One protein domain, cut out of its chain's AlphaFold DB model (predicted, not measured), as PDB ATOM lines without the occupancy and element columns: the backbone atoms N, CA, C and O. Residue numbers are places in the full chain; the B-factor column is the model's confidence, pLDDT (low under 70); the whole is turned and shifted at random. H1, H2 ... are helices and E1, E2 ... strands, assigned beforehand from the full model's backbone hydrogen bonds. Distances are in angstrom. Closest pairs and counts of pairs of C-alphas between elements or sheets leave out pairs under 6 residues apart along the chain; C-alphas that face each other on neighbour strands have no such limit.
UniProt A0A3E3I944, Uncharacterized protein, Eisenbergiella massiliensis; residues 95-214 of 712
ATOM      1  N   LEU A  95      19.704 -11.928 -13.853       86.38
ATOM      2  CA  LEU A  95      20.855 -12.821 -13.742       86.38
ATOM      3  C   LEU A  95      22.078 -12.138 -14.355       86.38
ATOM      4  O   LEU A  95      22.011 -11.645 -15.482       86.38
ATOM      5  N   CYS A  96      23.170 -12.051 -13.601       83.94
ATOM      6  CA  CYS A  96      24.290 -11.168 -13.934       83.94
ATOM      7  C   CYS A  96      25.675 -11.709 -13.577       83.94
ATOM      8  O   CYS A  96      26.675 -11.083 -13.917       83.94
ATOM      9  N   SER A  97      25.747 -12.850 -12.897       83.19
ATOM     10  CA  SER A  97      27.007 -13.481 -12.539       83.19
ATOM     11  C   SER A  97      26.920 -14.994 -12.656       83.19
ATOM     12  O   SER A  97      25.850 -15.587 -12.783       83.19
ATOM     13  N   TYR A  98      28.090 -15.603 -12.650       80.25
ATOM     14  CA  TYR A  98      28.335 -17.011 -12.878       80.25
ATOM     15  C   TYR A  98      29.613 -17.362 -12.118       80.25
ATOM     16  O   TYR A  98      30.481 -16.496 -11.965       80.25
ATOM     17  N   ASP A  99      29.718 -18.604 -11.668       73.19
ATOM     18  CA  ASP A  99      30.929 -19.155 -11.074       73.19
ATOM     19  C   ASP A  99      31.090 -20.601 -11.529       73.19
ATOM     20  O   ASP A  99      30.123 -21.366 -11.602       73.19
ATOM     21  N   SER A 100      32.331 -20.935 -11.852       60.38
ATOM     22  CA  SER A 100      32.784 -22.270 -12.193       60.38
ATOM     23  C   SER A 100      32.914 -23.170 -10.955       60.38
ATOM     24  O   SER A 100      32.856 -24.385 -11.087       60.38
ATOM     25  N   GLY A 101      33.078 -22.633  -9.743       50.72
ATOM     26  CA  GLY A 101      33.009 -23.416  -8.498       50.72
ATOM     27  C   GLY A 101      33.901 -24.672  -8.457       50.72
ATOM     28  O   GLY A 101      33.530 -25.653  -7.821       50.72
ATOM     29  N   GLY A 102      35.023 -24.675  -9.190       49.88
ATOM     30  CA  GLY A 102      35.928 -25.823  -9.357       49.88
ATOM     31  C   GLY A 102      35.431 -26.964 -10.262       49.88
ATOM     32  O   GLY A 102      36.201 -27.869 -10.549       49.88
ATOM     33  N   ASN A 103      34.187 -26.931 -10.750       44.41
ATOM     34  CA  ASN A 103      33.546 -28.040 -11.480       44.41
ATOM     35  C   ASN A 103      33.409 -27.769 -12.997       44.41
ATOM     36  O   ASN A 103      32.514 -28.286 -13.662       44.41
ATOM     37  N   TYR A 104      34.219 -26.840 -13.513       46.38
ATOM     38  CA  TYR A 104      33.957 -26.100 -14.754       46.38
ATOM     39  C   TYR A 104      35.248 -25.588 -15.427       46.38
ATOM     40  O   TYR A 104      35.213 -24.597 -16.167       46.38
ATOM     41  N   ASP A 105      36.378 -26.272 -15.238       42.50
ATOM     42  CA  ASP A 105      37.349 -26.307 -16.334       42.50
ATOM     43  C   ASP A 105      36.617 -26.947 -17.512       42.50
ATOM     44  O   ASP A 105      36.121 -28.070 -17.429       42.50
ATOM     45  N   SER A 106      36.344 -26.125 -18.522       45.09
ATOM     46  CA  SER A 106      35.126 -26.256 -19.315       45.09
ATOM     47  C   SER A 106      35.100 -27.527 -20.166       45.09
ATOM     48  O   SER A 106      35.585 -27.528 -21.296       45.09
ATOM     49  N   PHE A 107      34.395 -28.518 -19.613       53.84
ATOM     50  CA  PHE A 107      33.957 -29.790 -20.187       53.84
ATOM     51  C   PHE A 107      35.053 -30.841 -20.328       53.84
ATOM     52  O   PHE A 107      35.856 -30.802 -21.259       53.84
ATOM     53  N   ALA A 108      35.000 -31.834 -19.430       66.56
ATOM     54  CA  ALA A 108      35.699 -33.097 -19.604       66.56
ATOM     55  C   ALA A 108      35.440 -33.614 -21.022       66.56
ATOM     56  O   ALA A 108      34.288 -33.698 -21.466       66.56
ATOM     57  N   ALA A 109      36.520 -33.908 -21.741       80.19
ATOM     58  CA  ALA A 109      36.394 -34.693 -22.949       80.19
ATOM     59  C   ALA A 109      35.874 -36.084 -22.567       80.19
ATOM     60  O   ALA A 109      36.103 -36.560 -21.458       80.19
ATOM     61  N   TYR A 110      35.162 -36.731 -23.479       86.69
ATOM     62  CA  TYR A 110      34.813 -38.135 -23.304       86.69
ATOM     63  C   TYR A 110      35.363 -38.936 -24.465       86.69
ATOM     64  O   TYR A 110      34.965 -38.734 -25.614       86.69
ATOM     65  N   THR A 111      36.266 -39.855 -24.154       89.75
ATOM     66  CA  THR A 111      36.783 -40.831 -25.102       89.75
ATOM     67  C   THR A 111      35.951 -42.104 -25.007       89.75
ATOM     68  O   THR A 111      35.821 -42.699 -23.937       89.75
ATOM     69  N   LEU A 112      35.377 -42.525 -26.131       90.44
ATOM     70  CA  LEU A 112      34.549 -43.722 -26.259       90.44
ATOM     71  C   LEU A 112      35.223 -44.727 -27.191       90.44
ATOM     72  O   LEU A 112      35.691 -44.366 -28.271       90.44
ATOM     73  N   ASN A 113      35.222 -45.995 -26.800       92.31
ATOM     74  CA  ASN A 113      35.571 -47.104 -27.673       92.31
ATOM     75  C   ASN A 113      34.510 -47.277 -28.774       92.31
ATOM     76  O   ASN A 113      33.335 -46.928 -28.617       92.31
ATOM     77  N   TYR A 114      34.924 -47.863 -29.897       92.00
ATOM     78  CA  TYR A 114      34.022 -48.197 -30.995       92.00
ATOM     79  C   TYR A 114      32.888 -49.126 -30.522       92.00
ATOM     80  O   TYR A 114      33.130 -50.260 -30.108       92.00
ATOM     81  N   GLY A 115      31.642 -48.663 -30.628       89.88
ATOM     82  CA  GLY A 115      30.446 -49.404 -30.222       89.88
ATOM     83  C   GLY A 115      30.160 -49.435 -28.713       89.88
ATOM     84  O   GLY A 115      29.331 -50.237 -28.289       89.88
ATOM     85  N   GLU A 116      30.816 -48.591 -27.909       90.50
ATOM     86  CA  GLU A 116      30.541 -48.428 -26.470       90.50
ATOM     87  C   GLU A 116      29.101 -47.932 -26.209       90.50
ATOM     88  O   GLU A 116      28.535 -47.192 -27.020       90.50
ATOM     89  N   ASP A 117      28.488 -48.332 -25.088       89.44
ATOM     90  CA  ASP A 117      27.139 -47.879 -24.717       89.44
ATOM     91  C   ASP A 117      27.167 -46.408 -24.278       89.44
ATOM     92  O   ASP A 117      27.794 -46.039 -23.289       89.44
ATOM     93  N   THR A 118      26.456 -45.553 -25.012       88.94
ATOM     94  CA  THR A 118      26.409 -44.110 -24.753       88.94
ATOM     95  C   THR A 118      25.333 -43.703 -23.745       88.94
ATOM     96  O   THR A 118      25.238 -42.522 -23.412       88.94
ATOM     97  N   SER A 119      24.527 -44.642 -23.235       88.12
ATOM     98  CA  SER A 119      23.362 -44.353 -22.384       88.12
ATOM     99  C   SER A 119      23.726 -43.597 -21.099       88.12
ATOM    100  O   SER A 119      23.149 -42.544 -20.823       88.12
ATOM    101  N   GLU A 120      24.720 -44.083 -20.348       85.19
ATOM    102  CA  GLU A 120      25.171 -43.460 -19.094       85.19
ATOM    103  C   GLU A 120      25.820 -42.090 -19.330       85.19
ATOM    104  O   GLU A 120      25.541 -41.134 -18.599       85.19
ATOM    105  N   LEU A 121      26.608 -41.947 -20.401       87.12
ATOM    106  CA  LEU A 121      27.174 -40.660 -20.802       87.12
ATOM    107  C   LEU A 121      26.071 -39.654 -21.158       87.12
ATOM    108  O   LEU A 121      26.094 -38.514 -20.701       87.12
ATOM    109  N   ILE A 122      25.078 -40.062 -21.946       88.75
ATOM    110  CA  ILE A 122      23.969 -39.199 -22.366       88.75
ATOM    111  C   ILE A 122      23.149 -38.726 -21.161       88.75
ATOM    112  O   ILE A 122      22.775 -37.552 -21.103       88.75
ATOM    113  N   ASP A 123      22.877 -39.601 -20.195       86.69
ATOM    114  CA  ASP A 123      22.145 -39.227 -18.984       86.69
ATOM    115  C   ASP A 123      23.003 -38.393 -18.021       86.69
ATOM    116  O   ASP A 123      22.492 -37.440 -17.431       86.69
ATOM    117  N   THR A 124      24.314 -38.637 -17.943       85.81
ATOM    118  CA  THR A 124      25.267 -37.748 -17.254       85.81
ATOM    119  C   THR A 124      25.236 -36.346 -17.861       85.81
ATOM    120  O   THR A 124      25.048 -35.365 -17.139       85.81
ATOM    121  N   ILE A 125      25.311 -36.236 -19.194       87.00
ATOM    122  CA  ILE A 125      25.299 -34.948 -19.894       87.00
ATOM    123  C   ILE A 125      24.000 -34.179 -19.615       87.00
ATOM    124  O   ILE A 125      24.038 -32.998 -19.266       87.00
ATOM    125  N   LYS A 126      22.836 -34.837 -19.713       86.12
ATOM    126  CA  LYS A 126      21.532 -34.205 -19.429       86.12
ATOM    127  C   LYS A 126      21.430 -33.642 -18.008       86.12
ATOM    128  O   LYS A 126      20.742 -32.642 -17.817       86.12
ATOM    129  N   ASN A 127      22.097 -34.272 -17.040       84.19
ATOM    130  CA  ASN A 127      22.030 -33.913 -15.624       84.19
ATOM    131  C   ASN A 127      23.090 -32.883 -15.178       84.19
ATOM    132  O   ASN A 127      23.092 -32.504 -14.005       84.19
ATOM    133  N   PHE A 128      23.953 -32.379 -16.073       81.81
ATOM    134  CA  PHE A 128      24.846 -31.259 -15.743       81.81
ATOM    135  C   PHE A 128      24.057 -30.034 -15.264       81.81
ATOM    136  O   PHE A 128      23.093 -29.593 -15.900       81.81
ATOM    137  N   THR A 129      24.513 -29.453 -14.152       79.38
ATOM    138  CA  THR A 129      23.891 -28.287 -13.518       79.38
ATOM    139  C   THR A 129      24.829 -27.086 -13.480       79.38
ATOM    140  O   THR A 129      26.031 -27.216 -13.268       79.38
ATOM    141  N   PHE A 130      24.259 -25.896 -13.676       80.56
ATOM    142  CA  PHE A 130      25.006 -24.664 -13.920       80.56
ATOM    143  C   PHE A 130      24.671 -23.571 -12.895       80.56
ATOM    144  O   PHE A 130      23.576 -23.012 -12.931       80.56
ATOM    145  N   TYR A 131      25.591 -23.237 -11.988       84.19
ATOM    146  CA  TYR A 131      25.368 -22.197 -10.973       84.19
ATOM    147  C   TYR A 131      25.374 -20.774 -11.559       84.19
ATOM    148  O   TYR A 131      26.391 -20.274 -12.038       84.19
ATOM    149  N   ILE A 132      24.226 -20.092 -11.480       86.00
ATOM    150  CA  ILE A 132      24.017 -18.728 -11.989       86.00
ATOM    151  C   ILE A 132      23.539 -17.803 -10.871       86.00
ATOM    152  O   ILE A 132      22.601 -18.118 -10.141       86.00
ATOM    153  N   GLY A 133      24.176 -16.636 -10.754       86.94
ATOM    154  CA  GLY A 133      23.928 -15.632  -9.723       86.94
ATOM    155  C   GLY A 133      23.237 -14.358 -10.224       86.94
ATOM    156  O   GLY A 133      23.295 -13.983 -11.398       86.94
ATOM    157  N   TRP A 134      22.592 -13.653  -9.292       88.25
ATOM    158  CA  TRP A 134      21.943 -12.345  -9.517       88.25
ATOM    159  C   TRP A 134      22.583 -11.204  -8.700       88.25
ATOM    160  O   TRP A 134      21.953 -10.175  -8.432       88.25
ATOM    161  N   THR A 135      23.834 -11.383  -8.269       82.12
ATOM    162  CA  THR A 135      24.652 -10.338  -7.632       82.12
ATOM    163  C   THR A 135      26.053 -10.286  -8.224       82.12
ATOM    164  O   THR A 135      26.583 -11.313  -8.629       82.12
ATOM    165  N   GLU A 136      26.668  -9.106  -8.225       80.56
ATOM    166  CA  GLU A 136      28.077  -8.903  -8.584       80.56
ATOM    167  C   GLU A 136      28.850  -8.403  -7.345       80.56
ATOM    168  O   GLU A 136      28.380  -7.450  -6.710       80.56
ATOM    169  N   PRO A 137      30.002  -9.005  -6.979       82.75
ATOM    170  CA  PRO A 137      30.552 -10.259  -7.517       82.75
ATOM    171  C   PRO A 137      29.625 -11.464  -7.261       82.75
ATOM    172  O   PRO A 137      28.624 -11.346  -6.541       82.75
ATOM    173  N   PHE A 138      29.936 -12.609  -7.880       82.88
ATOM    174  CA  PHE A 138      29.177 -13.845  -7.673       82.88
ATOM    175  C   PHE A 138      29.091 -14.206  -6.184       82.88
ATOM    176  O   PHE A 138      29.974 -13.897  -5.383       82.88
ATOM    177  N   ASN A 139      27.988 -14.845  -5.803       82.00
ATOM    178  CA  ASN A 139      27.763 -15.310  -4.447       82.00
ATOM    179  C   ASN A 139      26.935 -16.596  -4.499       82.00
ATOM    180  O   ASN A 139      25.779 -16.557  -4.915       82.00
ATOM    181  N   ILE A 140      27.507 -17.713  -4.046       81.19
ATOM    182  CA  ILE A 140      26.870 -19.035  -4.122       81.19
ATOM    183  C   ILE A 140      25.519 -19.086  -3.384       81.19
ATOM    184  O   ILE A 140      24.549 -19.632  -3.903       81.19
ATOM    185  N   TYR A 141      25.393 -18.387  -2.250       80.06
ATOM    186  CA  TYR A 141      24.142 -18.250  -1.484       80.06
ATOM    187  C   TYR A 141      23.103 -17.321  -2.146       80.06
ATOM    188  O   TYR A 141      22.003 -17.132  -1.625       80.06
ATOM    189  N   LYS A 142      23.451 -16.702  -3.280       84.69
ATOM    190  CA  LYS A 142      22.572 -15.920  -4.164       84.69
ATOM    191  C   LYS A 142      22.721 -16.393  -5.612       84.69
ATOM    192  O   LYS A 142      22.782 -15.583  -6.542       84.69
ATOM    193  N   SER A 143      22.788 -17.714  -5.760       85.31
ATOM    194  CA  SER A 143      22.786 -18.431  -7.028       85.31
ATOM    195  C   SER A 143      21.738 -19.547  -7.024       85.31
ATOM    196  O   SER A 143      21.180 -19.880  -5.977       85.31
ATOM    197  N   PHE A 144      21.447 -20.100  -8.197       83.12
ATOM    198  CA  PHE A 144      20.701 -21.348  -8.359       83.12
ATOM    199  C   PHE A 144      21.299 -22.166  -9.507       83.12
ATOM    200  O   PHE A 144      21.984 -21.622 -10.375       83.12
ATOM    201  N   SER A 145      21.007 -23.463  -9.520       83.38
ATOM    202  CA  SER A 145      21.367 -24.372 -10.609       83.38
ATOM    203  C   SER A 145      20.435 -24.203 -11.812       83.38
ATOM    204  O   SER A 145      19.212 -24.205 -11.662       83.38
ATOM    205  N   LEU A 146      21.010 -24.098 -13.007       83.12
ATOM    206  CA  LEU A 146      20.320 -24.238 -14.287       83.12
ATOM    207  C   LEU A 146      20.593 -25.584 -14.938       83.12
ATOM    208  O   LEU A 146      21.645 -26.176 -14.728       83.12
ATOM    209  N   TYR A 147      19.658 -26.002 -15.784       83.88
ATOM    210  CA  TYR A 147      19.816 -27.106 -16.725       83.88
ATOM    211  C   TYR A 147      20.044 -26.555 -18.137       83.88
ATOM    212  O   TYR A 147      19.740 -25.387 -18.415       83.88
ATOM    213  N   ALA A 148      20.540 -27.399 -19.039       86.19
ATOM    214  CA  ALA A 148      20.735 -27.067 -20.445       86.19
ATOM    215  C   ALA A 148      19.947 -28.012 -21.366       86.19
ATOM    216  O   ALA A 148      19.846 -29.208 -21.100       86.19
ATOM    217  N   GLU A 149      19.430 -27.491 -22.480       89.62
ATOM    218  CA  GLU A 149      19.021 -28.321 -23.620       89.62
ATOM    219  C   GLU A 149      20.250 -28.615 -24.484       89.62
ATOM    220  O   GLU A 149      20.930 -27.692 -24.938       89.62
ATOM    221  N   TRP A 150      20.550 -29.894 -24.708       90.00
ATOM    222  CA  TRP A 150      21.788 -30.337 -25.351       90.00
ATOM    223  C   TRP A 150      21.589 -30.689 -26.828       90.00
ATOM    224  O   TRP A 150      20.645 -31.391 -27.194       90.00
ATOM    225  N   THR A 151      22.503 -30.218 -27.677       89.81
ATOM    226  CA  THR A 151      22.511 -30.433 -29.132       89.81
ATOM    227  C   THR A 151      23.869 -30.979 -29.577       89.81
ATOM    228  O   THR A 151      24.904 -30.393 -29.269       89.81
ATOM    229  N   VAL A 152      23.867 -32.089 -30.313       87.88
ATOM    230  CA  VAL A 152      25.055 -32.759 -30.859       87.88
ATOM    231  C   VAL A 152      25.390 -32.216 -32.248       87.88
ATOM    232  O   VAL A 152      24.508 -32.049 -33.094       87.88
ATOM    233  N   TYR A 153      26.680 -31.990 -32.487       84.50
ATOM    234  CA  TYR A 153      27.273 -31.572 -33.755       84.50
ATOM    235  C   TYR A 153      28.399 -32.541 -34.133       84.50
ATOM    236  O   TYR A 153      29.217 -32.899 -33.285       84.50
ATOM    237  N   THR A 154      28.459 -32.949 -35.401       74.69
ATOM    238  CA  THR A 154      29.452 -33.907 -35.912       74.69
ATOM    239  C   THR A 154      30.583 -33.199 -36.667       74.69
ATOM    240  O   THR A 154      30.344 -32.363 -37.543       74.69
ATOM    241  N   GLY A 155      31.838 -33.534 -36.354       63.75
ATOM    242  CA  GLY A 155      33.019 -33.011 -37.045       63.75
ATOM    243  C   GLY A 155      33.189 -31.486 -36.961       63.75
ATOM    244  O   GLY A 155      32.807 -30.836 -35.991       63.75
ATOM    245  N   THR A 156      33.775 -30.883 -38.001       48.09
ATOM    246  CA  THR A 156      34.086 -29.439 -38.065       48.09
ATOM    247  C   THR A 156      32.880 -28.554 -38.426       48.09
ATOM    248  O   THR A 156      33.054 -27.498 -39.043       48.09
ATOM    249  N   ALA A 157      31.653 -28.985 -38.126       48.97
ATOM    250  CA  ALA A 157      30.443 -28.229 -38.437       48.97
ATOM    251  C   ALA A 157      30.423 -26.891 -37.672       48.97
ATOM    252  O   ALA A 157      30.416 -26.859 -36.443       48.97
ATOM    253  N   GLN A 158      30.417 -25.771 -38.403       49.00
ATOM    254  CA  GLN A 158      30.216 -24.452 -37.799       49.00
ATOM    255  C   GLN A 158      28.745 -24.234 -37.431       49.00
ATOM    256  O   GLN A 158      27.844 -24.785 -38.063       49.00
ATOM    257  N   ASP A 159      28.515 -23.378 -36.434       47.75
ATOM    258  CA  ASP A 159      27.184 -22.985 -35.975       47.75
ATOM    259  C   ASP A 159      26.344 -22.411 -37.130       47.75
ATOM    260  O   ASP A 159      26.576 -21.290 -37.588       47.75
ATOM    261  N   GLY A 160      25.365 -23.181 -37.621       53.03
ATOM    262  CA  GLY A 160      24.505 -22.728 -38.714       53.03
ATOM    263  C   GLY A 160      23.468 -23.724 -39.231       53.03
ATOM    264  O   GLY A 160      22.336 -23.308 -39.465       53.03
ATOM    265  N   ASP A 161      23.813 -25.003 -39.416       52.81
ATOM    266  CA  ASP A 161      22.885 -25.992 -39.994       52.81
ATOM    267  C   ASP A 161      23.276 -27.434 -39.603       52.81
ATOM    268  O   ASP A 161      24.435 -27.817 -39.762       52.81
ATOM    269  N   GLY A 162      22.326 -28.239 -39.103       62.69
ATOM    270  CA  GLY A 162      22.498 -29.695 -38.913       62.69
ATOM    271  C   GLY A 162      22.706 -30.256 -37.492       62.69
ATOM    272  O   GLY A 162      22.887 -31.465 -37.371       62.69
ATOM    273  N   GLY A 163      22.661 -29.451 -36.424       72.31
ATOM    274  CA  GLY A 163      22.724 -29.972 -35.044       72.31
ATOM    275  C   GLY A 163      21.476 -30.786 -34.656       72.31
ATOM    276  O   GLY A 163      20.362 -30.404 -35.018       72.31
ATOM    277  N   MET A 164      21.644 -31.889 -33.916       84.31
ATOM    278  CA  MET A 164      20.545 -32.782 -33.500       84.31
ATOM    279  C   MET A 164      20.354 -32.799 -31.972       84.31
ATOM    280  O   MET A 164      21.350 -32.753 -31.256       84.31
ATOM    281  N   PRO A 165      19.120 -32.895 -31.434       87.25
ATOM    282  CA  PRO A 165      18.901 -33.010 -29.989       87.25
ATOM    283  C   PRO A 165      19.591 -34.244 -29.390       87.25
ATOM    284  O   PRO A 165      19.500 -35.338 -29.957       87.25
ATOM    285  N   LEU A 166      20.234 -34.077 -28.229       86.69
ATOM    286  CA  LEU A 166      20.973 -35.147 -27.561       86.69
ATOM    287  C   LEU A 166      20.060 -36.334 -27.217       86.69
ATOM    288  O   LEU A 166      19.162 -36.263 -26.376       86.69
ATOM    289  N   SER A 167      20.336 -37.442 -27.887       82.56
ATOM    290  CA  SER A 167      19.603 -38.703 -27.847       82.56
ATOM    291  C   SER A 167      20.537 -39.859 -28.237       82.56
ATOM    292  O   SER A 167      21.541 -39.605 -28.910       82.56
ATOM    293  N   PRO A 168      20.229 -41.122 -27.885       77.88
ATOM    294  CA  PRO A 168      21.059 -42.271 -28.274       77.88
ATOM    295  C   PRO A 168      21.289 -42.378 -29.790       77.88
ATOM    296  O   PRO A 168      22.375 -42.725 -30.227       77.88
ATOM    297  N   GLU A 169      20.306 -41.981 -30.606       78.69
ATOM    298  CA  GLU A 169      20.417 -41.960 -32.074       78.69
ATOM    299  C   GLU A 169      21.324 -40.832 -32.613       78.69
ATOM    300  O   GLU A 169      21.734 -40.868 -33.771       78.69
ATOM    301  N   SER A 170      21.629 -39.812 -31.801       82.06
ATOM    302  CA  SER A 170      22.467 -38.667 -32.200       82.06
ATOM    303  C   SER A 170      23.960 -38.842 -31.907       82.06
ATOM    304  O   SER A 170      24.772 -38.105 -32.466       82.06
ATOM    305  N   LEU A 171      24.315 -39.809 -31.055       85.06
ATOM    306  CA  LEU A 171      25.687 -40.141 -30.675       85.06
ATOM    307  C   LEU A 171      25.922 -41.641 -30.909       85.06
ATOM    308  O   LEU A 171      25.943 -42.447 -29.980       85.06
ATOM    309  N   ASP A 172      26.043 -41.998 -32.187       85.38
ATOM    310  CA  ASP A 172      26.326 -43.359 -32.643       85.38
ATOM    311  C   ASP A 172      27.814 -43.689 -32.438       85.38
ATOM    312  O   ASP A 172      28.667 -43.250 -33.211       85.38
ATOM    313  N   SER A 173      28.120 -44.480 -31.407       88.19
ATOM    314  CA  SER A 173      29.476 -44.945 -31.082       88.19
ATOM    315  C   SER A 173      30.079 -45.895 -32.124       88.19
ATOM    316  O   SER A 173      31.256 -46.231 -32.027       88.19
ATOM    317  N   THR A 174      29.327 -46.314 -33.149       89.12
ATOM    318  CA  THR A 174      29.859 -47.071 -34.296       89.12
ATOM    319  C   THR A 174      30.348 -46.177 -35.444       89.12
ATOM    320  O   THR A 174      30.777 -46.686 -36.485       89.12
ATOM    321  N   VAL A 175      30.323 -44.851 -35.258       89.06
ATOM    322  CA  VAL A 175      30.862 -43.852 -36.190       89.06
ATOM    323  C   VAL A 175      32.041 -43.115 -35.525       89.06
ATOM    324  O   VAL A 175      31.823 -42.231 -34.700       89.06
ATOM    325  N   PRO A 176      33.296 -43.461 -35.873       89.88
ATOM    326  CA  PRO A 176      34.488 -42.802 -35.340       89.88
ATOM    327  C   PRO A 176      34.581 -41.311 -35.673       89.88
ATOM    328  O   PRO A 176      34.110 -40.847 -36.717       89.88
ATOM    329  N   GLY A 177      35.261 -40.567 -34.800       87.88
ATOM    330  CA  GLY A 177      35.581 -39.153 -34.980       87.88
ATOM    331  C   GLY A 177      35.209 -38.275 -33.787       87.88
ATOM    332  O   GLY A 177      34.826 -38.749 -32.718       87.88
ATOM    333  N   THR A 178      35.334 -36.960 -33.976       87.88
ATOM    334  CA  THR A 178      35.066 -35.961 -32.931       87.88
ATOM    335  C   THR A 178      33.687 -35.325 -33.089       87.88
ATOM    336  O   THR A 178      33.295 -34.873 -34.169       87.88
ATOM    337  N   TYR A 179      32.987 -35.237 -31.967       87.31
ATOM    338  CA  TYR A 179      31.657 -34.683 -31.784       87.31
ATOM    339  C   TYR A 179      31.742 -33.525 -30.782       87.31
ATOM    340  O   TYR A 179      32.609 -33.501 -29.909       87.31
ATOM    341  N   GLN A 180      30.834 -32.559 -30.891       87.88
ATOM    342  CA  GLN A 180      30.654 -31.508 -29.889       87.88
ATOM    343  C   GLN A 180      29.200 -31.493 -29.436       87.88
ATOM    344  O   GLN A 180      28.298 -31.350 -30.261       87.88
ATOM    345  N   VAL A 181      28.963 -31.595 -28.132       88.31
ATOM    346  CA  VAL A 181      27.629 -31.482 -27.539       88.31
ATOM    347  C   VAL A 181      27.507 -30.111 -26.887       88.31
ATOM    348  O   VAL A 181      28.088 -29.858 -25.834       88.31
ATOM    349  N   LYS A 182      26.776 -29.197 -27.531       87.75
ATOM    350  CA  LYS A 182      26.576 -27.831 -27.035       87.75
ATOM    351  C   LYS A 182      25.273 -27.735 -26.254       87.75
ATOM    352  O   LYS A 182      24.233 -28.176 -26.743       87.75
ATOM    353  N   GLY A 183      25.316 -27.158 -25.062       87.25
ATOM    354  CA  GLY A 183      24.135 -26.937 -24.231       87.25
ATOM    355  C   GLY A 183      23.628 -25.498 -24.322       87.25
ATOM    356  O   GLY A 183      24.403 -24.547 -24.390       87.25
ATOM    357  N   THR A 184      22.309 -25.331 -24.294       87.81
ATOM    358  CA  THR A 184      21.633 -24.029 -24.213       87.81
ATOM    359  C   THR A 184      20.965 -23.904 -22.849       87.81
ATOM    360  O   THR A 184      20.033 -24.650 -22.557       87.81
ATOM    361  N   LEU A 185      21.434 -22.980 -22.002       86.88
ATOM    362  CA  LEU A 185      20.910 -22.813 -20.639       86.88
ATOM    363  C   LEU A 185      19.425 -22.408 -20.645       86.88
ATOM    364  O   LEU A 185      19.039 -21.418 -21.273       86.88
ATOM    365  N   ILE A 186      18.606 -23.142 -19.893       84.06
ATOM    366  CA  ILE A 186      17.160 -22.924 -19.778       84.06
ATOM    367  C   ILE A 186      16.899 -21.893 -18.676       84.06
ATOM    368  O   ILE A 186      17.193 -22.145 -17.512       84.06
ATOM    369  N   LEU A 187      16.324 -20.730 -18.998       84.50
ATOM    370  CA  LEU A 187      16.040 -19.712 -17.976       84.50
ATOM    371  C   LEU A 187      14.806 -20.091 -17.139       84.50
ATOM    372  O   LEU A 187      13.795 -20.514 -17.710       84.50
ATOM    373  N   PRO A 188      14.804 -19.844 -15.813       81.25
ATOM    374  CA  PRO A 188      13.626 -20.055 -14.993       81.25
ATOM    375  C   PRO A 188      12.573 -19.002 -15.336       81.25
ATOM    376  O   PRO A 188      12.871 -17.854 -15.690       81.25
ATOM    377  N   LYS A 189      11.306 -19.389 -15.209       81.44
ATOM    378  CA  LYS A 189      10.172 -18.524 -15.528       81.44
ATOM    379  C   LYS A 189      10.205 -17.243 -14.683       81.44
ATOM    380  O   LYS A 189      10.121 -17.304 -13.463       81.44
ATOM    381  N   GLY A 190      10.264 -16.091 -15.354       81.75
ATOM    382  CA  GLY A 190      10.272 -14.768 -14.717       81.75
ATOM    383  C   GLY A 190      11.661 -14.139 -14.559       81.75
ATOM    384  O   GLY A 190      11.746 -12.942 -14.291       81.75
ATOM    385  N   CYS A 191      12.745 -14.891 -14.775       85.19
ATOM    386  CA  CYS A 191      14.103 -14.345 -14.788       85.19
ATOM    387  C   CYS A 191      14.483 -13.770 -16.164       85.19
ATOM    388  O   CYS A 191      13.929 -14.155 -17.196       85.19
ATOM    389  N   GLN A 192      15.464 -12.867 -16.189       87.12
ATOM    390  CA  GLN A 192      16.073 -12.326 -17.413       87.12
ATOM    391  C   GLN A 192      17.589 -12.183 -17.235       87.12
ATOM    392  O   GLN A 192      18.054 -11.946 -16.122       87.12
ATOM    393  N   TRP A 193      18.367 -12.278 -18.316       88.19
ATOM    394  CA  TRP A 193      19.778 -11.875 -18.291       88.19
ATOM    395  C   TRP A 193      19.907 -10.356 -18.115       88.19
ATOM    396  O   TRP A 193      19.081  -9.592 -18.614       88.19
ATOM    397  N   LYS A 194      20.963  -9.909 -17.432       88.62
ATOM    398  CA  LYS A 194      21.375  -8.501 -17.399       88.62
ATOM    399  C   LYS A 194      21.776  -8.042 -18.802       88.62
ATOM    400  O   LYS A 194      22.455  -8.771 -19.519       88.62
ATOM    401  N   ASP A 195      21.421  -6.812 -19.171       87.56
ATOM    402  CA  ASP A 195      21.862  -6.212 -20.434       87.56
ATOM    403  C   ASP A 195      23.395  -6.283 -20.571       87.56
ATOM    404  O   ASP A 195      24.135  -5.765 -19.733       87.56
ATOM    405  N   GLY A 196      23.866  -6.928 -21.642       82.31
ATOM    406  CA  GLY A 196      25.291  -7.132 -21.917       82.31
ATOM    407  C   GLY A 196      25.947  -8.311 -21.188       82.31
ATOM    408  O   GLY A 196      27.110  -8.591 -21.466       82.31
ATOM    409  N   PHE A 197      25.235  -9.025 -20.310       83.19
ATOM    410  CA  PHE A 197      25.694 -10.312 -19.787       83.19
ATOM    411  C   PHE A 197      25.477 -11.400 -20.845       83.19
ATOM    412  O   PHE A 197      24.365 -11.590 -21.339       83.19
ATOM    413  N   ILE A 198      26.552 -12.105 -21.188       80.12
ATOM    414  CA  ILE A 198      26.533 -13.252 -22.093       80.12
ATOM    415  C   ILE A 198      26.793 -14.480 -21.214       80.12
ATOM    416  O   ILE A 198      27.893 -14.577 -20.667       80.12
ATOM    417  N   PRO A 199      25.815 -15.384 -21.019       76.25
ATOM    418  CA  PRO A 199      26.055 -16.613 -20.275       76.25
ATOM    419  C   PRO A 199      27.070 -17.498 -21.018       76.25
ATOM    420  O   PRO A 199      27.131 -17.447 -22.251       76.25
ATOM    421  N   PRO A 200      27.841 -18.334 -20.305       76.94
ATOM    422  CA  PRO A 200      28.693 -19.319 -20.952       76.94
ATOM    423  C   PRO A 200      27.839 -20.319 -21.737       76.94
ATOM    424  O   PRO A 200      26.785 -20.759 -21.273       76.94
ATOM    425  N   VAL A 201      28.310 -20.679 -22.930       79.81
ATOM    426  CA  VAL A 201      27.739 -21.764 -23.734       79.81
ATOM    427  C   VAL A 201      28.523 -23.029 -23.400       79.81
ATOM    428  O   VAL A 201      29.712 -23.075 -23.721       79.81
ATOM    429  N   PRO A 202      27.920 -24.038 -22.751       81.44
ATOM    430  CA  PRO A 202      28.609 -25.293 -22.505       81.44
ATOM    431  C   PRO A 202      28.840 -26.104 -23.786       81.44
ATOM    432  O   PRO A 202      27.964 -26.141 -24.649       81.44
ATOM    433  N   VAL A 203      30.011 -26.739 -23.917       83.88
ATOM    434  CA  VAL A 203      30.466 -27.460 -25.126       83.88
ATOM    435  C   VAL A 203      31.302 -28.681 -24.736       83.88
ATOM    436  O   VAL A 203      32.499 -28.555 -24.509       83.88
ATOM    437  N   ILE A 204      30.694 -29.864 -24.695       85.50
ATOM    438  CA  ILE A 204      31.375 -31.116 -24.339       85.50
ATOM    439  C   ILE A 204      31.982 -31.752 -25.598       85.50
ATOM    440  O   ILE A 204      31.220 -32.109 -26.505       85.50
ATOM    441  N   PRO A 205      33.316 -31.895 -25.703       87.56
ATOM    442  CA  PRO A 205      33.933 -32.654 -26.782       87.56
ATOM    443  C   PRO A 205      33.829 -34.157 -26.494       87.56
ATOM    444  O   PRO A 205      34.124 -34.612 -25.392       87.56
ATOM    445  N   ILE A 206      33.425 -34.940 -27.492       88.75
ATOM    446  CA  ILE A 206      33.376 -36.405 -27.408       88.75
ATOM    447  C   ILE A 206      34.173 -36.968 -28.584       88.75
ATOM    448  O   ILE A 206      33.953 -36.564 -29.727       88.75
ATOM    449  N   SER A 207      35.089 -37.889 -28.313       89.94
ATOM    450  CA  SER A 207      35.908 -38.573 -29.313       89.94
ATOM    451  C   SER A 207      35.546 -40.052 -29.323       89.94
ATOM    452  O   SER A 207      35.755 -40.743 -28.332       89.94
ATOM    453  N   ILE A 208      35.013 -40.540 -30.439       91.12
ATOM    454  CA  ILE A 208      34.769 -41.968 -30.659       91.12
ATOM    455  C   ILE A 208      35.964 -42.524 -31.436       91.12
ATOM    456  O   ILE A 208      36.285 -42.027 -32.520       91.12
ATOM    457  N   LEU A 209      36.635 -43.516 -30.855       92.12
ATOM    458  CA  LEU A 209      37.837 -44.149 -31.395       92.12
ATOM    459  C   LEU A 209      37.535 -45.029 -32.621       92.12
ATOM    460  O   LEU A 209      36.402 -45.474 -32.833       92.12
ATOM    461  N   GLU A 210      38.557 -45.298 -33.437       93.25
ATOM    462  CA  GLU A 210      38.444 -46.240 -34.556       93.25
ATOM    463  C   GLU A 210      38.286 -47.688 -34.056       93.25
ATOM    464  O   GLU A 210      38.664 -48.055 -32.940       93.25
ATOM    465  N   ASN A 211      37.721 -48.561 -34.893       92.38
ATOM    466  CA  ASN A 211      37.478 -49.953 -34.507       92.38
ATOM    467  C   ASN A 211      38.795 -50.714 -34.247       92.38
ATOM    468  O   ASN A 211      39.560 -50.982 -35.177       92.38
ATOM    469  N   GLY A 212      39.017 -51.104 -32.988       89.19
ATOM    470  CA  GLY A 212      40.217 -51.803 -32.522       89.19
ATOM    471  C   GLY A 212      41.280 -50.896 -31.889       89.19
ATOM    472  O   GLY A 212      42.289 -51.411 -31.405       89.19
ATOM    473  N   GLU A 213      41.063 -49.578 -31.865       93.38
ATOM    474  CA  GLU A 213      41.765 -48.682 -30.942       93.38
ATOM    475  C   GLU A 213      41.255 -48.883 -29.504       93.38
ATOM    476  O   GLU A 213      40.224 -49.517 -29.275       93.38
ATOM    477  N   LYS A 214      42.015 -48.375 -28.530       93.25
ATOM    478  CA  LYS A 214      41.772 -48.558 -27.094       93.25
ATOM    479  C   LYS A 214      41.927 -47.232 -26.365       93.25
ATOM    480  O   LYS A 214      42.744 -46.406 -26.777       93.25
TER     481      LYS A 214
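Overview. This is residues 95 to 214 of the 712 residues of an uncharacterized protein of Eisenbergiella massiliensis (UniProt A0A3E3I944). With little regular structure, this elongated model is a strongly twisted four-stranded sheet with short helix H1 beside its strands and, towards one end, the small hairpin E2 and E3, which runs on into E4. The printed part has 120 residues, under half in named elements, mostly strand: E1 H1 E2 E3 E4 E5 E6. The mixed sheet's order is E1 E6 E5 E4. It is only just compact, close to loose: radius of gyration of the C-alphas 16.2 A, spans 51 by 30 by 21 A.

Along the chain. Find C-alpha 110 at (34.813, -38.135, -23.304), where E1, residues 110 to 112, begins. Then come H1, 119 to 126; E2, 130 to 133; E3, 143 to 146; E4, 148 to 154, 19.0 A; E5, 177 to 185, 26.2 A; and E6, 203 to 208, 16.1 A, ending at (34.769, -41.968, -30.659).

Arrangement. E4 E5 E6 form a meander, each the antiparallel neighbour of the one before: see N 151 and O 182, 2.8 A, and N 179 and O 206, 2.8 A. E1 is parallel to E6, with N 112 and O 207 2.9 A apart. In hairpin E2 and E3, N 130 and O 146 are 2.8 A apart. H1, with every O i to N i+4 pair within hydrogen-bond range, is on the sheet, height 5.8 A, over none of its strands; its closest C-alphas to E4 are Lys 126 and Trp 150, 7.1 A.

Size, cuts and confidence. The farthest C-alphas, Gly 190 and Gly 212, are 50.8 A apart. The printed part has no cut; links E4 to E5 and E5 to E6 are long. Look for pLDDT under 70 at residues 100 to 108 and 155 to 162.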